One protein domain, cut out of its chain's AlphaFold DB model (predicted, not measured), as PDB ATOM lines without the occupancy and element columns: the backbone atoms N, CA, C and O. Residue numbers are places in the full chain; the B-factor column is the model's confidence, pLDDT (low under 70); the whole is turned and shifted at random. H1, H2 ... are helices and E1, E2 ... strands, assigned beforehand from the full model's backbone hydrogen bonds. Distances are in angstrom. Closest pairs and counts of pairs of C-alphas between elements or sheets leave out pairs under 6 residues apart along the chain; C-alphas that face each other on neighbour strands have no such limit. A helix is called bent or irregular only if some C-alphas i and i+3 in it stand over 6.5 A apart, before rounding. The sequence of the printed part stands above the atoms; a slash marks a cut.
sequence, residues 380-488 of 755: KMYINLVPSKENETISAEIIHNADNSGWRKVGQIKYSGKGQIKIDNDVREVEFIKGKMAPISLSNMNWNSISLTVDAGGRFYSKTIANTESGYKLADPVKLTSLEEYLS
ATOM      1  N   LYS A 380     151.373 104.400  89.721       81.44
ATOM      2  CA  LYS A 380     152.535 104.132  90.583       81.44
ATOM      3  C   LYS A 380     152.696 105.280  91.577       81.44
ATOM      4  O   LYS A 380     153.185 106.350  91.220       81.44
ATOM      5  N   MET A 381     152.246 105.079  92.813       78.94
ATOM      6  CA  MET A 381     152.251 106.108  93.859       78.94
ATOM      7  C   MET A 381     153.326 105.835  94.909       78.94
ATOM      8  O   MET A 381     153.616 104.684  95.236       78.94
ATOM      9  N   TYR A 382     153.865 106.905  95.483       78.88
ATOM     10  CA  TYR A 382     154.841 106.863  96.564       78.88
ATOM     11  C   TYR A 382     154.397 107.779  97.692       78.88
ATOM     12  O   TYR A 382     153.959 108.903  97.458       78.88
ATOM     13  N   ILE A 383     154.569 107.318  98.925       80.62
ATOM     14  CA  ILE A 383     154.376 108.152 100.107       80.62
ATOM     15  C   ILE A 383     155.726 108.773 100.468       80.62
ATOM     16  O   ILE A 383     156.728 108.082 100.671       80.62
ATOM     17  N   ASN A 384     155.776 110.091 100.575       78.69
ATOM     18  CA  ASN A 384     156.881 110.827 101.156       78.69
ATOM     19  C   ASN A 384     156.494 111.255 102.573       78.69
ATOM     20  O   ASN A 384     155.715 112.182 102.742       78.69
ATOM     21  N   LEU A 385     157.002 110.550 103.583       81.44
ATOM     22  CA  LEU A 385     156.710 110.802 104.993       81.44
ATOM     23  C   LEU A 385     157.882 111.578 105.608       81.44
ATOM     24  O   LEU A 385     159.014 111.091 105.575       81.44
ATOM     25  N   VAL A 386     157.617 112.775 106.137       80.75
ATOM     26  CA  VAL A 386     158.640 113.745 106.558       80.75
ATOM     27  C   VAL A 386     158.423 114.150 108.024       80.75
ATOM     28  O   VAL A 386     157.545 114.973 108.310       80.75
ATOM     29  N   PRO A 387     159.204 113.590 108.967       79.69
ATOM     30  CA  PRO A 387     159.239 114.053 110.353       79.69
ATOM     31  C   PRO A 387     160.072 115.341 110.497       79.69
ATOM     32  O   PRO A 387     161.137 115.474 109.895       79.69
ATOM     33  N   SER A 388     159.619 116.273 111.338       80.69
ATOM     34  CA  SER A 388     160.321 117.512 111.693       80.69
ATOM     35  C   SER A 388     160.641 117.533 113.185       80.69
ATOM     36  O   SER A 388     159.735 117.643 114.008       80.69
ATOM     37  N   LYS A 389     161.935 117.439 113.530       74.00
ATOM     38  CA  LYS A 389     162.425 117.548 114.921       74.00
ATOM     39  C   LYS A 389     162.188 118.928 115.518       74.00
ATOM     40  O   LYS A 389     161.835 119.013 116.681       74.00
ATOM     41  N   GLU A 390     162.369 119.979 114.725       78.75
ATOM     42  CA  GLU A 390     162.227 121.370 115.171       78.75
ATOM     43  C   GLU A 390     160.789 121.699 115.580       78.75
ATOM     44  O   GLU A 390     160.565 122.325 116.608       78.75
ATOM     45  N   ASN A 391     159.820 121.222 114.796       78.62
ATOM     46  CA  ASN A 391     158.403 121.511 115.012       78.62
ATOM     47  C   ASN A 391     157.657 120.367 115.708       78.62
ATOM     48  O   ASN A 391     156.434 120.424 115.785       78.62
ATOM     49  N   GLU A 392     158.356 119.298 116.105       84.75
ATOM     50  CA  GLU A 392     157.785 118.069 116.681       84.75
ATOM     51  C   GLU A 392     156.554 117.550 115.918       84.75
ATOM     52  O   GLU A 392     155.538 117.158 116.489       84.75
ATOM     53  N   THR A 393     156.624 117.571 114.588       87.44
ATOM     54  CA  THR A 393     155.496 117.220 113.714       87.44
ATOM     55  C   THR A 393     155.882 116.172 112.692       87.44
ATOM     56  O   THR A 393     157.056 115.979 112.372       87.44
ATOM     57  N   ILE A 394     154.875 115.514 112.130       87.44
ATOM     58  CA  ILE A 394     155.021 114.679 110.947       87.44
ATOM     59  C   ILE A 394     154.074 115.135 109.848       87.44
ATOM     60  O   ILE A 394     152.896 115.384 110.088       87.44
ATOM     61  N   SER A 395     154.603 115.245 108.635       87.12
ATOM     62  CA  SER A 395     153.844 115.571 107.428       87.12
ATOM     63  C   SER A 395     154.030 114.476 106.386       87.12
ATOM     64  O   SER A 395     154.968 113.677 106.472       87.12
ATOM     65  N   ALA A 396     153.128 114.413 105.411       87.88
ATOM     66  CA  ALA A 396     153.223 113.445 104.333       87.88
ATOM     67  C   ALA A 396     152.761 114.039 103.005       87.88
ATOM     68  O   ALA A 396     151.856 114.872 102.964       87.88
ATOM     69  N   GLU A 397     153.357 113.563 101.921       85.06
ATOM     70  CA  GLU A 397     152.935 113.847 100.555       85.06
ATOM     71  C   GLU A 397     152.799 112.544  99.764       85.06
ATOM     72  O   GLU A 397     153.642 111.656  99.872       85.06
ATOM     73  N   ILE A 398     151.741 112.416  98.969       85.00
ATOM     74  CA  ILE A 398     151.552 111.318  98.020       85.00
ATOM     75  C   ILE A 398     151.964 111.817  96.643       85.00
ATOM     76  O   ILE A 398     151.417 112.793  96.128       85.00
ATOM     77  N   ILE A 399     152.923 111.121  96.044       79.69
ATOM     78  CA  ILE A 399     153.527 111.478  94.768       79.69
ATOM     79  C   ILE A 399     153.156 110.408  93.746       79.69
ATOM     80  O   ILE A 399     153.492 109.236  93.914       79.69
ATOM     81  N   HIS A 400     152.491 110.817  92.668       84.06
ATOM     82  CA  HIS A 400     152.242 109.955  91.516       84.06
ATOM     83  C   HIS A 400     153.424 110.028  90.539       84.06
ATOM     84  O   HIS A 400     153.707 111.093  89.985       84.06
ATOM     85  N   ASN A 401     154.078 108.894  90.279       82.12
ATOM     86  CA  ASN A 401     154.963 108.762  89.128       82.12
ATOM     87  C   ASN A 401     154.132 108.503  87.858       82.12
ATOM     88  O   ASN A 401     153.689 107.383  87.607       82.12
ATOM     89  N   ALA A 402     153.985 109.552  87.051       84.12
ATOM     90  CA  ALA A 402     153.252 109.549  85.791       84.12
ATOM     91  C   ALA A 402     154.160 109.306  84.567       84.12
ATOM     92  O   ALA A 402     153.916 109.875  83.508       84.12
ATOM     93  N   ASP A 403     155.223 108.505  84.697       75.56
ATOM     94  CA  ASP A 403     156.210 108.293  83.629       75.56
ATOM     95  C   ASP A 403     155.728 107.390  82.485       75.56
ATOM     96  O   ASP A 403     156.396 107.326  81.454       75.56
ATOM     97  N   ASN A 404     154.599 106.690  82.608       79.69
ATOM     98  CA  ASN A 404     154.106 105.859  81.510       79.69
ATOM     99  C   ASN A 404     153.292 106.657  80.472       79.69
ATOM    100  O   ASN A 404     152.845 107.781  80.709       79.69
ATOM    101  N   SER A 405     153.132 106.082  79.277       77.31
ATOM    102  CA  SER A 405     152.586 106.785  78.105       77.31
ATOM    103  C   SER A 405     151.170 107.343  78.314       77.31
ATOM    104  O   SER A 405     150.864 108.425  77.805       77.31
ATOM    105  N   GLY A 406     150.326 106.650  79.084       86.25
ATOM    106  CA  GLY A 406     148.975 107.095  79.431       86.25
ATOM    107  C   GLY A 406     148.972 108.241  80.445       86.25
ATOM    108  O   GLY A 406     148.462 109.328  80.157       86.25
ATOM    109  N   TRP A 407     149.594 108.040  81.610       88.69
ATOM    110  CA  TRP A 407     149.586 109.031  82.689       88.69
ATOM    111  C   TRP A 407     150.357 110.310  82.346       88.69
ATOM    112  O   TRP A 407     149.978 111.376  82.830       88.69
ATOM    113  N   ARG A 408     151.351 110.266  81.445       87.81
ATOM    114  CA  ARG A 408     151.991 111.484  80.903       87.81
ATOM    115  C   ARG A 408     150.994 112.419  80.218       87.81
ATOM    116  O   ARG A 408     151.122 113.633  80.345       87.81
ATOM    117  N   LYS A 409     150.018 111.868  79.487       88.31
ATOM    118  CA  LYS A 409     149.001 112.656  78.770       88.31
ATOM    119  C   LYS A 409     147.954 113.236  79.718       88.31
ATOM    120  O   LYS A 409     147.557 114.385  79.555       88.31
ATOM    121  N   VAL A 410     147.512 112.439  80.691       91.12
ATOM    122  CA  VAL A 410     146.455 112.811  81.652       91.12
ATOM    123  C   VAL A 410     146.990 113.711  82.777       91.12
ATOM    124  O   VAL A 410     146.271 114.552  83.320       91.12
ATOM    125  N   GLY A 411     148.274 113.576  83.102       90.50
ATOM    126  CA  GLY A 411     148.960 114.313  84.155       90.50
ATOM    127  C   GLY A 411     148.962 113.589  85.505       90.50
ATOM    128  O   GLY A 411     148.200 112.656  85.762       90.50
ATOM    129  N   GLN A 412     149.839 114.050  86.401       90.06
ATOM    130  CA  GLN A 412     149.979 113.501  87.752       90.06
ATOM    131  C   GLN A 412     148.676 113.601  88.553       90.06
ATOM    132  O   GLN A 412     147.908 114.551  88.392       90.06
ATOM    133  N   ILE A 413     148.456 112.641  89.450       91.50
ATOM    134  CA  ILE A 413     147.293 112.602  90.340       91.50
ATOM    135  C   ILE A 413     147.655 113.323  91.639       91.50
ATOM    136  O   ILE A 413     148.704 113.057  92.225       91.50
ATOM    137  N   LYS A 414     146.773 114.209  92.100       91.19
ATOM    138  CA  LYS A 414     146.862 114.937  93.369       91.19
ATOM    139  C   LYS A 414     145.836 114.382  94.352       91.19
ATOM    140  O   LYS A 414     144.757 114.944  94.502       91.19
ATOM    141  N   TYR A 415     146.185 113.280  95.006       90.50
ATOM    142  CA  TYR A 415     145.263 112.522  95.854       90.50
ATOM    143  C   TYR A 415     144.540 113.377  96.912       90.50
ATOM    144  O   TYR A 415     145.189 114.050  97.713       90.50
ATOM    145  N   SER A 416     143.213 113.288  96.961       89.06
ATOM    146  CA  SER A 416     142.390 113.849  98.034       89.06
ATOM    147  C   SER A 416     141.585 112.727  98.685       89.06
ATOM    148  O   SER A 416     140.822 112.022  98.018       89.06
ATOM    149  N   GLY A 417     141.744 112.522  99.989       87.81
ATOM    150  CA  GLY A 417     141.091 111.414 100.680       87.81
ATOM    151  C   GLY A 417     141.686 111.085 102.041       87.81
ATOM    152  O   GLY A 417     142.586 111.759 102.533       87.81
ATOM    153  N   LYS A 418     141.156 110.027 102.651       87.25
ATOM    154  CA  LYS A 418     141.549 109.575 103.984       87.25
ATOM    155  C   LYS A 418     142.757 108.640 103.927       87.25
ATOM    156  O   LYS A 418     142.869 107.800 103.039       87.25
ATOM    157  N   GLY A 419     143.619 108.745 104.925       87.38
ATOM    158  CA  GLY A 419     144.678 107.793 105.232       87.38
ATOM    159  C   GLY A 419     144.604 107.348 106.688       87.38
ATOM    160  O   GLY A 419     143.843 107.888 107.488       87.38
ATOM    161  N   GLN A 420     145.434 106.378 107.042       89.50
ATOM    162  CA  GLN A 420     145.628 105.937 108.417       89.50
ATOM    163  C   GLN A 420     147.106 106.018 108.762       89.50
ATOM    164  O   GLN A 420     147.940 105.417 108.083       89.50
ATOM    165  N   ILE A 421     147.430 106.753 109.821       88.94
ATOM    166  CA  ILE A 421     148.773 106.807 110.384       88.94
ATOM    167  C   ILE A 421     148.795 106.005 111.684       88.94
ATOM    168  O   ILE A 421     147.943 106.174 112.551       88.94
ATOM    169  N   LYS A 422     149.773 105.119 111.819       86.88
ATOM    170  CA  LYS A 422     150.052 104.343 113.021       86.88
ATOM    171  C   LYS A 422     151.385 104.800 113.591       86.88
ATOM    172  O   LYS A 422     152.412 104.623 112.940       86.88
ATOM    173  N   ILE A 423     151.360 105.391 114.778       86.56
ATOM    174  CA  ILE A 423     152.533 105.820 115.541       86.56
ATOM    175  C   ILE A 423     152.672 104.827 116.693       86.56
ATOM    176  O   ILE A 423     151.876 104.839 117.630       86.56
ATOM    177  N   ASP A 424     153.642 103.922 116.593       83.19
ATOM    178  CA  ASP A 424     153.776 102.756 117.467       83.19
ATOM    179  C   ASP A 424     152.476 101.943 117.571       83.19
ATOM    180  O   ASP A 424     152.137 101.212 116.642       83.19
ATOM    181  N   ASN A 425     151.738 102.068 118.674       80.56
ATOM    182  CA  ASN A 425     150.464 101.378 118.892       80.56
ATOM    183  C   ASN A 425     149.236 102.277 118.679       80.56
ATOM    184  O   ASN A 425     148.121 101.763 118.649       80.56
ATOM    185  N   ASP A 426     149.427 103.587 118.520       82.50
ATOM    186  CA  ASP A 426     148.349 104.556 118.328       82.50
ATOM    187  C   ASP A 426     148.012 104.690 116.838       82.50
ATOM    188  O   ASP A 426     148.891 104.958 116.019       82.50
ATOM    189  N   VAL A 427     146.744 104.491 116.474       85.62
ATOM    190  CA  VAL A 427     146.258 104.569 115.090       85.62
ATOM    191  C   VAL A 427     145.320 105.759 114.968       85.62
ATOM    192  O   VAL A 427     144.325 105.851 115.683       85.62
ATOM    193  N   ARG A 428     145.609 106.653 114.023       87.38
ATOM    194  CA  ARG A 428     144.831 107.862 113.758       87.38
ATOM    195  C   ARG A 428     144.424 107.921 112.295       87.38
ATOM    196  O   ARG A 428     145.201 107.579 111.402       87.38
ATOM    197  N   GLU A 429     143.207 108.389 112.046       90.88
ATOM    198  CA  GLU A 429     142.784 108.765 110.701       90.88
ATOM    199  C   GLU A 429     143.387 110.127 110.340       90.88
ATOM    200  O   GLU A 429     143.496 111.019 111.184       90.88
ATOM    201  N   VAL A 430     143.807 110.275 109.087       90.94
ATOM    202  CA  VAL A 430     144.400 111.501 108.550       90.94
ATOM    203  C   VAL A 430     143.740 111.855 107.231       90.94
ATOM    204  O   VAL A 430     143.239 110.982 106.526       90.94
ATOM    205  N   GLU A 431     143.769 113.129 106.870       91.81
ATOM    206  CA  GLU A 431     143.215 113.606 105.609       91.81
ATOM    207  C   GLU A 431     144.316 114.169 104.712       91.81
ATOM    208  O   GLU A 431     145.217 114.884 105.164       91.81
ATOM    209  N   PHE A 432     144.227 113.833 103.430       91.62
ATOM    210  CA  PHE A 432     145.042 114.379 102.363       91.62
ATOM    211  C   PHE A 432     144.205 115.311 101.503       91.62
ATOM    212  O   PHE A 432     143.125 114.939 101.044       91.62
ATOM    213  N   ILE A 433     144.754 116.486 101.212       91.00
ATOM    214  CA  ILE A 433     144.178 117.450 100.278       91.00
ATOM    215  C   ILE A 433     145.212 117.708  99.187       91.00
ATOM    216  O   ILE A 433     146.316 118.188  99.464       91.00
ATOM    217  N   LYS A 434     144.863 117.395  97.933       89.94
ATOM    218  CA  LYS A 434     145.733 117.607  96.760       89.94
ATOM    219  C   LYS A 434     147.145 117.027  96.938       89.94
ATOM    220  O   LYS A 434     148.138 117.652  96.567       89.94
ATOM    221  N   GLY A 435     147.214 115.835  97.514       87.75
ATOM    222  CA  GLY A 435     148.418 115.048  97.741       87.75
ATOM    223  C   GLY A 435     149.090 115.296  99.087       87.75
ATOM    224  O   GLY A 435     150.025 114.573  99.397       87.75
ATOM    225  N   LYS A 436     148.645 116.259  99.905       91.56
ATOM    226  CA  LYS A 436     149.343 116.647 101.143       91.56
ATOM    227  C   LYS A 436     148.528 116.350 102.393       91.56
ATOM    228  O   LYS A 436     147.362 116.726 102.465       91.56
ATOM    229  N   MET A 437     149.173 115.739 103.381       92.44
ATOM    230  CA  MET A 437     148.652 115.561 104.736       92.44
ATOM    231  C   MET A 437     149.022 116.767 105.597       92.44
ATOM    232  O   MET A 437     150.180 117.199 105.590       92.44
ATOM    233  N   ALA A 438     148.065 117.289 106.365       87.38
ATOM    234  CA  ALA A 438     148.354 118.325 107.351       87.38
ATOM    235  C   ALA A 438     149.367 117.812 108.403       87.38
ATOM    236  O   ALA A 438     149.309 116.635 108.769       87.38
ATOM    237  N   PRO A 439     150.293 118.656 108.899       88.00
ATOM    238  CA  PRO A 439     151.230 118.245 109.938       88.00
ATOM    239  C   PRO A 439     150.506 117.784 111.208       88.00
ATOM    240  O   PRO A 439     149.617 118.472 111.706       88.00
ATOM    241  N   ILE A 440     150.922 116.643 111.753       88.12
ATOM    242  CA  ILE A 440     150.397 116.085 113.004       88.12
ATOM    243  C   ILE A 440     151.456 116.246 114.082       88.12
ATOM    244  O   ILE A 440     152.597 115.827 113.887       88.12
ATOM    245  N   SER A 441     151.079 116.831 115.217       83.62
ATOM    246  CA  SER A 441     151.962 116.952 116.376       83.62
ATOM    247  C   SER A 441     152.243 115.587 116.996       83.62
ATOM    248  O   SER A 441     151.330 114.800 117.271       83.62
ATOM    249  N   LEU A 442     153.520 115.329 117.245       77.62
ATOM    250  CA  LEU A 442     154.006 114.190 118.001       77.62
ATOM    251  C   LEU A 442     154.210 114.680 119.433       77.62
ATOM    252  O   LEU A 442     154.945 115.633 119.656       77.62
ATOM    253  N   SER A 443     153.548 114.055 120.405       65.06
ATOM    254  CA  SER A 443     153.566 114.439 121.824       65.06
ATOM    255  C   SER A 443     154.886 114.078 122.529       65.06
ATOM    256  O   SER A 443     154.835 113.603 123.660       65.06
ATOM    257  N   ASN A 444     156.018 114.272 121.825       65.06
ATOM    258  CA  ASN A 444     157.437 113.981 122.096       65.06
ATOM    259  C   ASN A 444     158.005 113.010 121.038       65.06
ATOM    260  O   ASN A 444     157.394 111.991 120.726       65.06
ATOM    261  N   MET A 445     159.199 113.290 120.497       68.50
ATOM    262  CA  MET A 445     159.878 112.512 119.433       68.50
ATOM    263  C   MET A 445     160.333 111.084 119.837       68.50
ATOM    264  O   MET A 445     161.185 110.488 119.177       68.50
ATOM    265  N   ASN A 446     159.757 110.520 120.899       71.56
ATOM    266  CA  ASN A 446     160.036 109.188 121.438       71.56
ATOM    267  C   ASN A 446     159.061 108.147 120.871       71.56
ATOM    268  O   ASN A 446     158.274 107.561 121.606       71.56
ATOM    269  N   TRP A 447     159.102 107.946 119.558       80.06
ATOM    270  CA  TRP A 447     158.389 106.868 118.866       80.06
ATOM    271  C   TRP A 447     159.390 105.861 118.304       80.06
ATOM    272  O   TRP A 447     160.505 106.253 117.953       80.06
ATOM    273  N   ASN A 448     159.007 104.587 118.190       82.62
ATOM    274  CA  ASN A 448     159.849 103.543 117.592       82.62
ATOM    275  C   ASN A 448     159.623 103.447 116.080       82.62
ATOM    276  O   ASN A 448     160.577 103.388 115.302       82.62
ATOM    277  N   SER A 449     158.360 103.454 115.646       85.62
ATOM    278  CA  SER A 449     157.990 103.363 114.234       85.62
ATOM    279  C   SER A 449     156.742 104.171 113.902       85.62
ATOM    280  O   SER A 449     155.809 104.268 114.698       85.62
ATOM    281  N   ILE A 450     156.710 104.719 112.689       85.31
ATOM    282  CA  ILE A 450     155.519 105.349 112.126       85.31
ATOM    283  C   ILE A 450     155.216 104.701 110.787       85.31
ATOM    284  O   ILE A 450     156.074 104.672 109.909       85.31
ATOM    285  N   SER A 451     153.991 104.212 110.630       84.69
ATOM    286  CA  SER A 451     153.475 103.655 109.382       84.69
ATOM    287  C   SER A 451     152.315 104.500 108.880       84.69
ATOM    288  O   SER A 451     151.410 104.810 109.642       84.69
ATOM    289  N   LEU A 452     152.321 104.866 107.607       83.69
ATOM    290  CA  LEU A 452     151.220 105.563 106.950       83.69
ATOM    291  C   LEU A 452     150.681 104.675 105.834       83.69
ATOM    292  O   LEU A 452     151.467 104.235 104.999       83.69
ATOM    293  N   THR A 453     149.368 104.467 105.805       84.44
ATOM    294  CA  THR A 453     148.662 103.689 104.783       84.44
ATOM    295  C   THR A 453     147.548 104.523 104.160       84.44
ATOM    296  O   THR A 453     146.826 105.224 104.869       84.44
ATOM    297  N   VAL A 454     147.380 104.440 102.841       81.75
ATOM    298  CA  VAL A 454     146.312 105.125 102.096       81.75
ATOM    299  C   VAL A 454     145.629 104.164 101.126       81.75
ATOM    300  O   VAL A 454     146.306 103.378 100.464       81.75
ATOM    301  N   ASP A 455     144.297 104.236 101.040       77.88
ATOM    302  CA  ASP A 455     143.511 103.603  99.973       77.88
ATOM    303  C   ASP A 455     143.411 104.577  98.796       77.88
ATOM    304  O   ASP A 455     142.768 105.632  98.869       77.88
ATOM    305  N   ALA A 456     144.067 104.206  97.710       71.50
ATOM    306  CA  ALA A 456     144.091 104.927  96.456       71.50
ATOM    307  C   ALA A 456     143.358 104.092  95.406       71.50
ATOM    308  O   ALA A 456     143.974 103.350  94.644       71.50
ATOM    309  N   GLY A 457     142.025 104.195  95.409       68.00
ATOM    310  CA  GLY A 457     141.168 103.601  94.382       68.00
ATOM    311  C   GLY A 457     141.289 102.084  94.299       68.00
ATOM    312  O   GLY A 457     141.490 101.560  93.205       68.00
ATOM    313  N   GLY A 458     141.241 101.403  95.449       67.44
ATOM    314  CA  GLY A 458     141.279  99.943  95.523       67.44
ATOM    315  C   GLY A 458     142.664  99.361  95.797       67.44
ATOM    316  O   GLY A 458     142.763  98.165  96.060       67.44
ATOM    317  N   ARG A 459     143.722 100.184  95.779       74.25
ATOM    318  CA  ARG A 459     145.103  99.800  96.111       74.25
ATOM    319  C   ARG A 459     145.571 100.461  97.400       74.25
ATOM    320  O   ARG A 459     145.444 101.676  97.556       74.25
ATOM    321  N   PHE A 460     146.186  99.678  98.283       74.12
ATOM    322  CA  PHE A 460     146.779 100.196  99.510       74.12
ATOM    323  C   PHE A 460     148.255 100.516  99.317       74.12
ATOM    324  O   PHE A 460     149.071  99.628  99.078       74.12
ATOM    325  N   TYR A 461     148.611 101.784  99.488       73.88
ATOM    326  CA  TYR A 461     150.006 102.208  99.545       73.88
ATOM    327  C   TYR A 461     150.373 102.423 100.999       73.88
ATOM    328  O   TYR A 461     149.644 103.103 101.719       73.88
ATOM    329  N   SER A 462     151.496 101.858 101.429       80.88
ATOM    330  CA  SER A 462     151.993 102.027 102.786       80.88
ATOM    331  C   SER A 462     153.462 102.428 102.806       80.88
ATOM    332  O   SER A 462     154.236 102.120 101.896       80.88
ATOM    333  N   LYS A 463     153.853 103.159 103.847       79.19
ATOM    334  CA  LYS A 463     155.250 103.476 104.135       79.19
ATOM    335  C   LYS A 463     155.493 103.490 105.628       79.19
ATOM    336  O   LYS A 463     154.771 104.164 106.358       79.19
ATOM    337  N   THR A 464     156.564 102.823 106.042       82.56
ATOM    338  CA  THR A 464     157.003 102.767 107.435       82.56
ATOM    339  C   THR A 464     158.392 103.377 107.587       82.56
ATOM    340  O   THR A 464     159.308 103.076 106.822       82.56
ATOM    341  N   ILE A 465     158.551 104.240 108.585       79.62
ATOM    342  CA  ILE A 465     159.840 104.775 109.030       79.62
ATOM    343  C   ILE A 465     160.092 104.349 110.473       79.62
ATOM    344  O   ILE A 465     159.155 104.273 111.268       79.62
ATOM    345  N   ALA A 466     161.351 104.091 110.812       82.00
ATOM    346  CA  ALA A 466     161.773 103.791 112.176       82.00
ATOM    347  C   ALA A 466     162.681 104.901 112.717       82.00
ATOM    348  O   ALA A 466     163.506 105.466 111.985       82.00
ATOM    349  N   ASN A 467     162.524 105.206 114.002       74.69
ATOM    350  CA  ASN A 467     163.404 106.116 114.723       74.69
ATOM    351  C   ASN A 467     164.636 105.337 115.181       74.69
ATOM    352  O   ASN A 467     164.518 104.281 115.797       74.69
ATOM    353  N   THR A 468     165.826 105.832 114.859       70.06
ATOM    354  CA  THR A 468     167.094 105.193 115.227       70.06
ATOM    355  C   THR A 468     168.014 106.209 115.890       70.06
ATOM    356  O   THR A 468     167.883 107.415 115.674       70.06
ATOM    357  N   GLU A 469     168.999 105.728 116.648       57.59
ATOM    358  CA  GLU A 469     169.999 106.587 117.300       57.59
ATOM    359  C   GLU A 469     170.767 107.466 116.291       57.59
ATOM    360  O   GLU A 469     171.136 108.597 116.600       57.59
ATOM    361  N   SER A 470     170.932 106.997 115.048       53.84
ATOM    362  CA  SER A 470     171.576 107.722 113.941       53.84
ATOM    363  C   SER A 470     170.644 108.637 113.124       53.84
ATOM    364  O   SER A 470     171.092 109.238 112.150       53.84
ATOM    365  N   GLY A 471     169.352 108.741 113.461       62.59
ATOM    366  CA  GLY A 471     168.344 109.481 112.686       62.59
ATOM    367  C   GLY A 471     167.177 108.604 112.225       62.59
ATOM    368  O   GLY A 471     166.770 107.684 112.926       62.59
ATOM    369  N   TYR A 472     166.614 108.877 111.048       59.91
ATOM    370  CA  TYR A 472     165.487 108.105 110.511       59.91
ATOM    371  C   TYR A 472     165.983 107.084 109.494       59.91
ATOM    372  O   TYR A 472     166.636 107.457 108.518       59.91
ATOM    373  N   LYS A 473     165.653 105.804 109.693       48.47
ATOM    374  CA  LYS A 473     165.928 104.751 108.710       48.47
ATOM    375  C   LYS A 473     164.617 104.369 108.028       48.47
ATOM    376  O   LYS A 473     163.608 104.133 108.696       48.47
ATOM    377  N   LEU A 474     164.624 104.329 106.695       48.62
ATOM    378  CA  LEU A 474     163.558 103.668 105.944       48.62
ATOM    379  C   LEU A 474     163.579 102.194 106.367       48.62
ATOM    380  O   LEU A 474     164.626 101.555 106.260       48.62
ATOM    381  N   ALA A 475     162.463 101.670 106.880       39.38
ATOM    382  CA  ALA A 475     162.289 100.223 106.888       39.38
ATOM    383  C   ALA A 475     162.336  99.799 105.416       39.38
ATOM    384  O   ALA A 475     161.700 100.472 104.598       39.38
ATOM    385  N   ASP A 476     163.185  98.820 105.084       30.06
ATOM    386  CA  ASP A 476     163.576  98.503 103.708       30.06
ATOM    387  C   ASP A 476     162.376  98.597 102.756       30.06
ATOM    388  O   ASP A 476     161.312  98.055 103.077       30.06
ATOM    389  N   PRO A 477     162.500  99.313 101.619       32.97
ATOM    390  CA  PRO A 477     161.413  99.380 100.661       32.97
ATOM    391  C   PRO A 477     161.017  97.944 100.355       32.97
ATOM    392  O   PRO A 477     161.888  97.135 100.025       32.97
ATOM    393  N   VAL A 478     159.721  97.630 100.499       31.77
ATOM    394  CA  VAL A 478     159.142  96.398  99.959       31.77
ATOM    395  C   VAL A 478     159.785  96.222  98.599       31.77
ATOM    396  O   VAL A 478     159.675  97.113  97.755       31.77
ATOM    397  N   LYS A 479     160.582  95.161  98.454       27.84
ATOM    398  CA  LYS A 479     161.364  94.903  97.256       27.84
ATOM    399  C   LYS A 479     160.348  94.793  96.126       27.84
ATOM    400  O   LYS A 479     159.686  93.772  95.983       27.84
ATOM    401  N   LEU A 480     160.152  95.890  95.400       32.03
ATOM    402  CA  LEU A 480     159.310  95.936  94.222       32.03
ATOM    403  C   LEU A 480     160.056  95.098  93.194       32.03
ATOM    404  O   LEU A 480     160.960  95.595  92.525       32.03
ATOM    405  N   THR A 481     159.735  93.808  93.122       30.73
ATOM    406  CA  THR A 481     160.075  93.011  91.950       30.73
ATOM    407  C   THR A 481     159.501  93.764  90.759       30.73
ATOM    408  O   THR A 481     158.308  94.077  90.729       30.73
ATOM    409  N   SER A 482     160.369  94.152  89.828       35.28
ATOM    410  CA  SER A 482     159.929  94.778  88.589       35.28
ATOM    411  C   SER A 482     158.965  93.822  87.888       35.28
ATOM    412  O   SER A 482     159.119  92.601  87.974       35.28
ATOM    413  N   LEU A 483     157.961  94.366  87.195       34.56
ATOM    414  CA  LEU A 483     157.062  93.554  86.379       34.56
ATOM    415  C   LEU A 483     157.886  92.665  85.422       34.56
ATOM    416  O   LEU A 483     157.561  91.508  85.251       34.56
ATOM    417  N   GLU A 484     159.029  93.129  84.911       35.31
ATOM    418  CA  GLU A 484     159.954  92.334  84.085       35.31
ATOM    419  C   GLU A 484     160.608  91.142  84.814       35.31
ATOM    420  O   GLU A 484     160.698  90.054  84.245       35.31
ATOM    421  N   GLU A 485     161.042  91.303  86.071       35.25
ATOM    422  CA  GLU A 485     161.583  90.205  86.891       35.25
ATOM    423  C   GLU A 485     160.474  89.214  87.291       35.25
ATOM    424  O   GLU A 485     160.720  88.016  87.429       35.25
ATOM    425  N   TYR A 486     159.235  89.694  87.404       35.94
ATOM    426  CA  TYR A 486     158.067  88.905  87.776       35.94
ATOM    427  C   TYR A 486     157.439  88.144  86.593       35.94
ATOM    428  O   TYR A 486     157.171  86.953  86.703       35.94
ATOM    429  N   LEU A 487     157.280  88.781  85.428       36.66
ATOM    430  CA  LEU A 487     156.794  88.153  84.191       36.66
ATOM    431  C   LEU A 487     157.772  87.090  83.660       36.66
ATOM    432  O   LEU A 487     157.372  86.261  82.848       36.66
ATOM    433  N   SER A 488     159.028  87.102  84.125       34.66
ATOM    434  CA  SER A 488     160.040  86.078  83.836       34.66
ATOM    435  C   SER A 488     160.005  84.864  84.776       34.66
ATOM    436  O   SER A 488     160.691  83.876  84.515       34.66
TER     437      SER A 488
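Overview. This is residues 380 to 488 of the 755 residues of the protein "VWA domain-containing protein" of Heliobacillus mobilis (UniProt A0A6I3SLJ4). The domain is one long antiparallel sheet folded over on itself into a sandwich of two leaves: E1, E2 and E5 make one leaf, E3, E6, E7 and E8 the other, and E4 is the hinge between them. The short helix H1 sits at one end of the fold, between E2 and E3, the link from E5 to E6 passes from one leaf to the other at the opposite end, and after E8 a tail sticks out, residues 479 to 488, with the small helix H2 in it. The printed part has 109 residues, with eight named strands and two named helices in the order E1 E2 H1 E3 E4 E5 E6 E7 E8 H2, and its class is mostly strand. The sheet runs E1 E2 E5 E4 E3 E6 E7 E8; its neighbours are antiparallel, but E5 and E4 meet only at a point. The whole is only just compact, close to loose, with a radius of gyration of the C-alphas of 15.3 A and spans of 45 by 32 by 23 A.

Along the chain. E1, residues 380 to 388, begins at C-alpha 380 (152.535, 104.132, 90.583) and is 26.2 A long from first to last C-alpha. E2, residues 393 to 401, comes back over 26.0 A. H1, residues 405 to 410, is 9.3 A long. E3, residues 417 to 423, covers 19.6 A, beginning at C-alpha 417 (141.091, 111.414, 100.680). E4, residues 426 to 433, is 22.6 A long, and E5, residues 436 to 441, 15.5 A. E6, residues 449 to 456, measures 22.6 A. E7, residues 459 to 468, is the longest strand by residues, at 29.6 A. E8, residues 471 to 474, is 10.1 A long. H2, residues 483 to 487, is 5.8 A long and ends at C-alpha 487 (156.794, 88.153, 84.191).

Arrangement. The sheet is a folded sheet, bent back on itself into two leaves that face each other with 77 pairs of C-alphas within 11 A, and it is twisted, its C-alphas up to 8.7 A off the best plane. The edge strand E1 forms a hairpin with E2, at 160 degrees between their directions, with N 384 and O 397 2.7 A apart. E2 and E5 are antiparallel at 163 degrees, with N 394 and O 440 2.9 A apart. E5 meets E4 only at a point, where C-alphas 437 and 432 face each other at 4.5 A. E4 and E3 form a hairpin at 149 degrees, with N 419 and O 430 2.8 A apart. E3 and E6 are antiparallel at 163 degrees, with N 422 and O 451 2.7 A apart. E6, E7 and E8 make a meander, each strand the antiparallel neighbour of the one before. In the hairpin of E6 and E7, N 452 and O 463 are 2.8 A apart; in that of E7 and the edge strand E8, N 468 and O 471 are 2.8 A apart. Between the leaves, the closest C-alphas of E1 and E7 are those of Ile 383 and Lys 463, 6.2 A apart. E1 and E8 are apart. H1 is not on the sheet, but only just, with 4 pairs of C-alphas within 10 A; H2 is not on it, with 0 such pairs. Every O i to N i+4 pair is within hydrogen-bond range in H2, and 1 of 2 in H1.

Size, cuts and confidence. The two C-alphas farthest apart are those of Ser 443 and Ser 488, at 47.8 A. Without residues 479 to 488, which stand free, the body spans 44 by 25 by 25 A. The printed part has no cut, and no link is long. The mean pLDDT of the printed part is 75.0; 25 residues are under 70, namely 443 to 445, 457 to 458 and 469 to 488.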